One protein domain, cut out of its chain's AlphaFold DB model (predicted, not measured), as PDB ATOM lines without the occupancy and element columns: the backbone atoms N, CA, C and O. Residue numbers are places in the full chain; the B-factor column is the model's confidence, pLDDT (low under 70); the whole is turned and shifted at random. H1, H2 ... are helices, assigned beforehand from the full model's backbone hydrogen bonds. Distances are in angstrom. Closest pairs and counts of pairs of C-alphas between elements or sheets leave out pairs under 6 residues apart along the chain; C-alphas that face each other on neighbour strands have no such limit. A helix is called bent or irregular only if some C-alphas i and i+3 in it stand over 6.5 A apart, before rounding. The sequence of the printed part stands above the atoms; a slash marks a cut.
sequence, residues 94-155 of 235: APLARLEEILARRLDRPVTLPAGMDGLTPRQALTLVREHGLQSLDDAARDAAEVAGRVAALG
ATOM      1  N   ALA A  94     178.284 278.955 293.055       92.25
ATOM      2  CA  ALA A  94     177.911 278.681 291.681       92.25
ATOM      3  C   ALA A  94     179.001 277.863 290.966       92.25
ATOM      4  O   ALA A  94     180.191 278.012 291.264       92.25
ATOM      5  N   PRO A  95     178.618 277.007 290.001       94.06
ATOM      6  CA  PRO A  95     179.583 276.362 289.123       94.06
ATOM      7  C   PRO A  95     180.292 277.408 288.254       94.06
ATOM      8  O   PRO A  95     179.715 278.449 287.927       94.06
ATOM      9  N   LEU A  96     181.519 277.096 287.834       94.00
ATOM     10  CA  LEU A  96     182.401 278.016 287.109       94.00
ATOM     11  C   LEU A  96     181.726 278.655 285.883       94.00
ATOM     12  O   LEU A  96     181.650 279.876 285.796       94.00
ATOM     13  N   ALA A  97     181.112 277.843 285.017       95.88
ATOM     14  CA  ALA A  97     180.413 278.322 283.820       95.88
ATOM     15  C   ALA A  97     179.292 279.331 284.137       95.88
ATOM     16  O   ALA A  97     179.039 280.270 283.385       95.88
ATOM     17  N   ARG A  98     178.619 279.167 285.285       96.75
ATOM     18  CA  ARG A  98     177.574 280.098 285.723       96.75
ATOM     19  C   ARG A  98     178.169 281.401 286.252       96.75
ATOM     20  O   ARG A  98     177.580 282.458 286.038       96.75
ATOM     21  N   LEU A  99     179.310 281.341 286.938       96.12
ATOM     22  CA  LEU A  99     180.042 282.535 287.364       96.12
ATOM     23  C   LEU A  99     180.535 283.333 286.156       96.12
ATOM     24  O   LEU A  99     180.310 284.539 286.111       96.12
ATOM     25  N   GLU A 100     181.123 282.666 285.163       96.56
ATOM     26  CA  GLU A 100     181.559 283.279 283.904       96.56
ATOM     27  C   GLU A 100     180.403 283.980 283.186       96.56
ATOM     28  O   GLU A 100     180.530 285.146 282.822       96.56
ATOM     29  N   GLU A 101     179.238 283.332 283.064       97.38
ATOM     30  CA  GLU A 101     178.039 283.935 282.467       97.38
ATOM     31  C   GLU A 101     177.589 285.200 283.220       97.38
ATOM     32  O   GLU A 101     177.278 286.227 282.606       97.38
ATOM     33  N   ILE A 102     177.549 285.148 284.557       96.44
ATOM     34  CA  ILE A 102     177.127 286.282 285.389       96.44
ATOM     35  C   ILE A 102     178.128 287.435 285.280       96.44
ATOM     36  O   ILE A 102     177.727 288.591 285.111       96.44
ATOM     37  N   LEU A 103     179.424 287.137 285.367       95.56
ATOM     38  CA  LEU A 103     180.476 288.138 285.259       95.56
ATOM     39  C   LEU A 103     180.530 288.740 283.861       95.56
ATOM     40  O   LEU A 103     180.678 289.955 283.750       95.56
ATOM     41  N   ALA A 104     180.336 287.936 282.815       96.19
ATOM     42  CA  ALA A 104     180.350 288.423 281.448       96.19
ATOM     43  C   ALA A 104     179.248 289.458 281.202       96.19
ATOM     44  O   ALA A 104     179.505 290.525 280.647       96.19
ATOM     45  N   ARG A 105     178.038 289.203 281.720       96.56
ATOM     46  CA  ARG A 105     176.937 290.183 281.701       96.56
ATOM     47  C   ARG A 105     177.236 291.421 282.536       96.56
ATOM     48  O   ARG A 105     176.840 292.520 282.169       96.56
ATOM     49  N   ARG A 106     177.893 291.258 283.689       94.69
ATOM     50  CA  ARG A 106     178.170 292.370 284.611       94.69
ATOM     51  C   ARG A 106     179.281 293.293 284.115       94.69
ATOM     52  O   ARG A 106     179.247 294.479 284.430       94.69
ATOM     53  N   LEU A 107     180.266 292.741 283.415       92.56
ATOM     54  CA  LEU A 107     181.433 293.454 282.897       92.56
ATOM     55  C   LEU A 107     181.290 293.840 281.419       92.56
ATOM     56  O   LEU A 107     182.198 294.476 280.891       92.56
ATOM     57  N   ASP A 108     180.185 293.449 280.781       94.75
ATOM     58  CA  ASP A 108     179.893 293.667 279.360       94.75
ATOM     59  C   ASP A 108     181.014 293.176 278.424       94.75
ATOM     60  O   ASP A 108     181.413 293.826 277.461       94.75
ATOM     61  N   ARG A 109     181.588 292.014 278.755       93.19
ATOM     62  CA  ARG A 109     182.636 291.350 277.967       93.19
ATOM     63  C   ARG A 109     182.729 289.872 278.334       93.19
ATOM     64  O   ARG A 109     182.412 289.533 279.469       93.19
ATOM     65  N   PRO A 110     183.213 288.987 277.450       93.62
ATOM     66  CA  PRO A 110     183.495 287.602 277.814       93.62
ATOM     67  C   PRO A 110     184.465 287.508 279.000       93.62
ATOM     68  O   PRO A 110     185.422 288.279 279.092       93.62
ATOM     69  N   VAL A 111     184.209 286.560 279.898       93.31
ATOM     70  CA  VAL A 111     185.056 286.258 281.056       93.31
ATOM     71  C   VAL A 111     185.341 284.768 281.047       93.31
ATOM     72  O   VAL A 111     184.410 283.973 280.957       93.31
ATOM     73  N   THR A 112     186.615 284.417 281.167       93.00
ATOM     74  CA  THR A 112     187.057 283.061 281.484       93.00
ATOM     75  C   THR A 112     187.649 283.118 282.877       93.00
ATOM     76  O   THR A 112     188.494 283.971 283.149       93.00
ATOM     77  N   LEU A 113     187.137 282.282 283.770       90.38
ATOM     78  CA  LEU A 113     187.670 282.157 285.114       90.38
ATOM     79  C   LEU A 113     188.607 280.949 285.170       90.38
ATOM     80  O   LEU A 113     188.340 279.926 284.536       90.38
ATOM     81  N   PRO A 114     189.681 281.027 285.961       88.00
ATOM     82  CA  PRO A 114     190.534 279.876 286.168       88.00
ATOM     83  C   PRO A 114     189.822 278.700 286.847       88.00
ATOM     84  O   PRO A 114     188.873 278.864 287.621       88.00
ATOM     85  N   ALA A 115     190.345 277.495 286.609       83.00
ATOM     86  CA  ALA A 115     189.924 276.299 287.331       83.00
ATOM     87  C   ALA A 115     190.162 276.455 288.848       83.00
ATOM     88  O   ALA A 115     191.154 277.049 289.265       83.00
ATOM     89  N   GLY A 116     189.260 275.915 289.674       80.31
ATOM     90  CA  GLY A 116     189.328 276.015 291.140       80.31
ATOM     91  C   GLY A 116     188.600 277.223 291.741       80.31
ATOM     92  O   GLY A 116     188.563 277.367 292.958       80.31
ATOM     93  N   MET A 117     187.994 278.082 290.914       85.69
ATOM     94  CA  MET A 117     187.078 279.138 291.375       85.69
ATOM     95  C   MET A 117     185.615 278.670 291.474       85.69
ATOM     96  O   MET A 117     184.703 279.481 291.659       85.69
ATOM     97  N   ASP A 118     185.363 277.370 291.320       88.50
ATOM     98  CA  ASP A 118     184.051 276.781 291.543       88.50
ATOM     99  C   ASP A 118     183.628 276.889 293.014       88.50
ATOM    100  O   ASP A 118     184.440 276.920 293.934       88.50
ATOM    101  N   GLY A 119     182.321 277.014 293.247       87.69
ATOM    102  CA  GLY A 119     181.801 277.135 294.608       87.69
ATOM    103  C   GLY A 119     181.917 278.542 295.208       87.69
ATOM    104  O   GLY A 119     181.478 278.760 296.339       87.69
ATOM    105  N   LEU A 120     182.404 279.530 294.453       90.00
ATOM    106  CA  LEU A 120     182.295 280.933 294.845       90.00
ATOM    107  C   LEU A 120     180.878 281.468 294.625       90.00
ATOM    108  O   LEU A 120     180.143 281.057 293.723       90.00
ATOM    109  N   THR A 121     180.493 282.448 295.436       91.38
ATOM    110  CA  THR A 121     179.311 283.265 295.144       91.38
ATOM    111  C   THR A 121     179.629 284.273 294.031       91.38
ATOM    112  O   THR A 121     180.767 284.738 293.924       91.38
ATOM    113  N   PRO A 122     178.631 284.711 293.238       93.38
ATOM    114  CA  PRO A 122     178.846 285.731 292.210       93.38
ATOM    115  C   PRO A 122     179.473 287.026 292.742       93.38
ATOM    116  O   PRO A 122     180.253 287.674 292.047       93.38
ATOM    117  N   ARG A 123     179.156 287.398 293.992       90.38
ATOM    118  CA  ARG A 123     179.745 288.568 294.651       90.38
ATOM    119  C   ARG A 123     181.234 288.362 294.924       90.38
ATOM    120  O   ARG A 123     182.008 289.241 294.577       90.38
ATOM    121  N   GLN A 124     181.624 287.221 295.497       89.69
ATOM    122  CA  GLN A 124     183.034 286.897 295.749       89.69
ATOM    123  C   GLN A 124     183.839 286.880 294.450       89.69
ATOM    124  O   GLN A 124     184.864 287.545 294.368       89.69
ATOM    125  N   ALA A 125     183.341 286.203 293.412       92.38
ATOM    126  CA  ALA A 125     184.016 286.161 292.117       92.38
ATOM    127  C   ALA A 125     184.204 287.574 291.526       92.38
ATOM    128  O   ALA A 125     185.290 287.916 291.066       92.38
ATOM    129  N   LEU A 126     183.183 288.437 291.602       91.50
ATOM    130  CA  LEU A 126     183.292 289.823 291.138       91.50
ATOM    131  C   LEU A 126     184.299 290.641 291.957       91.50
ATOM    132  O   LEU A 126     185.027 291.445 291.378       91.50
ATOM    133  N   THR A 127     184.321 290.468 293.279       88.31
ATOM    134  CA  THR A 127     185.294 291.124 294.163       88.31
ATOM    135  C   THR A 127     186.716 290.751 293.762       88.31
ATOM    136  O   THR A 127     187.512 291.641 293.490       88.31
ATOM    137  N   LEU A 128     186.994 289.461 293.577       87.38
ATOM    138  CA  LEU A 128     188.316 288.971 293.177       87.38
ATOM    139  C   LEU A 128     188.759 289.525 291.822       87.38
ATOM    140  O   LEU A 128     189.885 289.993 291.669       87.38
ATOM    141  N   VAL A 129     187.849 289.548 290.847       90.25
ATOM    142  CA  VAL A 129     188.128 290.139 289.531       90.25
ATOM    143  C   VAL A 129     188.422 291.638 289.631       90.25
ATOM    144  O   VAL A 129     189.223 292.150 288.855       90.25
ATOM    145  N   ARG A 130     187.789 292.358 290.564       87.06
ATOM    146  CA  ARG A 130     188.039 293.792 290.778       87.06
ATOM    147  C   ARG A 130     189.357 294.058 291.491       87.06
ATOM    148  O   ARG A 130     190.021 295.027 291.145       87.06
ATOM    149  N   GLU A 131     189.698 293.238 292.475       83.56
ATOM    150  CA  GLU A 131     190.894 293.410 293.302       83.56
ATOM    151  C   GLU A 131     192.169 293.036 292.547       83.56
ATOM    152  O   GLU A 131     193.162 293.751 292.629       83.56
ATOM    153  N   HIS A 132     192.124 291.955 291.770       85.00
ATOM    154  CA  HIS A 132     193.314 291.389 291.133       85.00
ATOM    155  C   HIS A 132     193.341 291.593 289.613       85.00
ATOM    156  O   HIS A 132     194.401 291.594 288.992       85.00
ATOM    157  N   GLY A 133     192.182 291.795 288.987       87.12
ATOM    158  CA  GLY A 133     192.061 291.719 287.534       87.12
ATOM    159  C   GLY A 133     192.123 290.274 287.029       87.12
ATOM    160  O   GLY A 133     192.630 289.373 287.689       87.12
ATOM    161  N   LEU A 134     191.591 290.037 285.826       83.38
ATOM    162  CA  LEU A 134     191.489 288.681 285.266       83.38
ATOM    163  C   LEU A 134     192.859 288.028 285.027       83.38
ATOM    164  O   LEU A 134     193.030 286.860 285.346       83.38
ATOM    165  N   GLN A 135     193.841 288.790 284.541       81.00
ATOM    166  CA  GLN A 135     195.181 288.260 284.253       81.00
ATOM    167  C   GLN A 135     195.887 287.755 285.517       81.00
ATOM    168  O   GLN A 135     196.457 286.671 285.512       81.00
ATOM    169  N   SER A 136     195.782 288.493 286.625       82.81
ATOM    170  CA  SER A 136     196.377 288.067 287.893       82.81
ATOM    171  C   SER A 136     195.685 286.837 288.482       82.81
ATOM    172  O   SER A 136     196.320 286.104 289.235       82.81
ATOM    173  N   LEU A 137     194.402 286.609 288.173       83.69
ATOM    174  CA  LEU A 137     193.699 285.397 288.599       83.69
ATOM    175  C   LEU A 137     194.194 284.168 287.832       83.69
ATOM    176  O   LEU A 137     194.349 283.116 288.444       83.69
ATOM    177  N   ASP A 138     194.478 284.298 286.533       79.81
ATOM    178  CA  ASP A 138     195.075 283.214 285.744       79.81
ATOM    179  C   ASP A 138     196.449 282.814 286.284       79.81
ATOM    180  O   ASP A 138     196.740 281.624 286.403       79.81
ATOM    181  N   ASP A 139     197.276 283.795 286.646       79.81
ATOM    182  CA  ASP A 139     198.584 283.539 287.250       79.81
ATOM    183  C   ASP A 139     198.434 282.868 288.618       79.81
ATOM    184  O   ASP A 139     198.989 281.793 288.838       79.81
ATOM    185  N   ALA A 140     197.579 283.407 289.491       78.19
ATOM    186  CA  ALA A 140     197.345 282.831 290.813       78.19
ATOM    187  C   ALA A 140     196.769 281.405 290.751       78.19
ATOM    188  O   ALA A 140     197.100 280.556 291.578       78.19
ATOM    189  N   ALA A 141     195.913 281.114 289.774       79.44
ATOM    190  CA  ALA A 141     195.366 279.780 289.589       79.44
ATOM    191  C   ALA A 141     196.369 278.806 288.970       79.44
ATOM    192  O   ALA A 141     196.357 277.624 289.313       79.44
ATOM    193  N   ARG A 142     197.252 279.282 288.084       81.38
ATOM    194  CA  ARG A 142     198.368 278.481 287.574       81.38
ATOM    195  C   ARG A 142     199.316 278.112 288.707       81.38
ATOM    196  O   ARG A 142     199.642 276.936 288.841       81.38
ATOM    197  N   ASP A 143     199.652 279.076 289.558       82.81
ATOM    198  CA  ASP A 143     200.471 278.857 290.750       82.81
ATOM    199  C   ASP A 143     199.786 277.865 291.703       82.81
ATOM    200  O   ASP A 143     200.408 276.913 292.175       82.81
ATOM    201  N   ALA A 144     198.477 278.015 291.935       82.44
ATOM    202  CA  ALA A 144     197.706 277.087 292.762       82.44
ATOM    203  C   ALA A 144     197.669 275.664 292.175       82.44
ATOM    204  O   ALA A 144     197.809 274.688 292.915       82.44
ATOM    205  N   ALA A 145     197.513 275.528 290.856       83.19
ATOM    206  CA  ALA A 145     197.528 274.240 290.168       83.19
ATOM    207  C   ALA A 145     198.917 273.586 290.201       83.19
ATOM    208  O   ALA A 145     199.018 272.375 290.402       83.19
ATOM    209  N   GLU A 146     199.987 274.373 290.056       88.38
ATOM    210  CA  GLU A 146     201.364 273.900 290.205       88.38
ATOM    211  C   GLU A 146     201.607 273.387 291.627       88.38
ATOM    212  O   GLU A 146     202.064 272.257 291.811       88.38
ATOM    213  N   VAL A 147     201.225 274.167 292.641       88.94
ATOM    214  CA  VAL A 147     201.314 273.771 294.052       88.94
ATOM    215  C   VAL A 147     200.518 272.491 294.310       88.94
ATOM    216  O   VAL A 147     201.048 271.558 294.912       88.94
ATOM    217  N   ALA A 148     199.284 272.393 293.811       87.25
ATOM    218  CA  ALA A 148     198.464 271.191 293.944       87.25
ATOM    219  C   ALA A 148     199.111 269.968 293.270       87.25
ATOM    220  O   ALA A 148     199.110 268.878 293.846       87.25
ATOM    221  N   GLY A 149     199.709 270.146 292.087       90.06
ATOM    222  CA  GLY A 149     200.453 269.102 291.384       90.06
ATOM    223  C   GLY A 149     201.673 268.622 292.170       90.06
ATOM    224  O   GLY A 149     201.883 267.416 292.308       90.06
ATOM    225  N   ARG A 150     202.438 269.551 292.756       94.38
ATOM    226  CA  ARG A 150     203.595 269.242 293.608       94.38
ATOM    227  C   ARG A 150     203.186 268.492 294.872       94.38
ATOM    228  O   ARG A 150     203.776 267.463 295.180       94.38
ATOM    229  N   VAL A 151     202.140 268.947 295.561       94.75
ATOM    230  CA  VAL A 151     201.586 268.263 296.741       94.75
ATOM    231  C   VAL A 151     201.136 266.842 296.380       94.75
ATOM    232  O   VAL A 151     201.487 265.887 297.071       94.75
ATOM    233  N   ALA A 152     200.402 266.685 295.274       93.12
ATOM    234  CA  ALA A 152     199.918 265.384 294.822       93.12
ATOM    235  C   ALA A 152     201.056 264.411 294.470       93.12
ATOM    236  O   ALA A 152     200.915 263.210 294.704       93.12
ATOM    237  N   ALA A 153     202.179 264.918 293.951       96.25
ATOM    238  CA  ALA A 153     203.357 264.115 293.632       96.25
ATOM    239  C   ALA A 153     204.057 263.533 294.875       96.25
ATOM    240  O   ALA A 153     204.687 262.482 294.769       96.25
ATOM    241  N   LEU A 154     203.922 264.168 296.045       96.19
ATOM    242  CA  LEU A 154     204.505 263.665 297.298       96.19
ATOM    243  C   LEU A 154     203.725 262.489 297.880       96.19
ATOM    244  O   LEU A 154     204.308 261.594 298.489       96.19
ATOM    245  N   GLY A 155     202.413 262.468 297.649       97.38
ATOM    246  CA  GLY A 155     201.557 261.359 298.029       97.38
ATOM    247  C   GLY A 155     200.274 261.783 298.726       97.38
ATOM    248  O   GLY A 155     200.014 262.941 299.048       97.38
TER     249      GLY A 155
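This is residues 94 to 155 of the 235 residues of an uncharacterized protein of Actinomycetales bacterium (UniProt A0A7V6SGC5). A short helix, H1, meets the first arm, H2a, of a sharply bent long helix at a steep tilt, with its Leu 99 closest to Pro 122, where H2a begins, and the second arm, H2b, turns off from H2a as an L, with residues 146 to 155 sticking out of a small compact body. The long link from H1 to H2, residues 108 to 121 with no named element, runs around residue 112 along the outside, on the side of H1 away from H2a, and then folds back to Pro 122, whose C-alpha is 5.9 A from that of Leu 99 in H1. The printed part has 62 residues with two named helices, H1 then H2, and no named strand; its class is all helix. It is only just compact, close to loose, with a radius of gyration of the C-alphas of 12.7 A, and spans 42 by 20 by 17 A.

H1, residues 96 to 107, comes first. H2, residues 122 to 154, was assigned as one helix by its hydrogen bonds but is bent: C-alphas 131 and 134 are 9.3 A apart. Its arms are H2a, residues 122 to 131, and H2b, residues 134 to 154. H1 touches H2a with residues 99 to 103 alone; their closest C-alphas, those of Leu 99 and Pro 122, are 5.9 A apart. The two run the same way at a steep tilt of 62 degrees. H2a and H2b stand about perpendicular, at 76 degrees. They are close but not clearly touching, the closest C-alphas being those of Val 129 and Leu 137, 7.4 A apart. H1 and H2b are apart. In H1, H2a and H2b every O i to N i+4 pair is within hydrogen-bond range.

H1 begins at C-alpha 96, (182.401, 278.016, 287.109), and is 16.0 A long. H2a begins at C-alpha 122, (178.846, 285.731, 292.210), and is 14.3 A long. H2b is 30.7 A long and ends at C-alpha 154, (204.505, 263.665, 297.298).

The C-alphas of Asp 108 and Gly 155, the two farthest apart, are 43.1 A apart. Without residues 146 to 155, which stand free, the body spans 27 by 19 by 16 A. The link from H1 to H2, 14 residues, is long. The printed part has no cut, and no printed residue is under pLDDT 70.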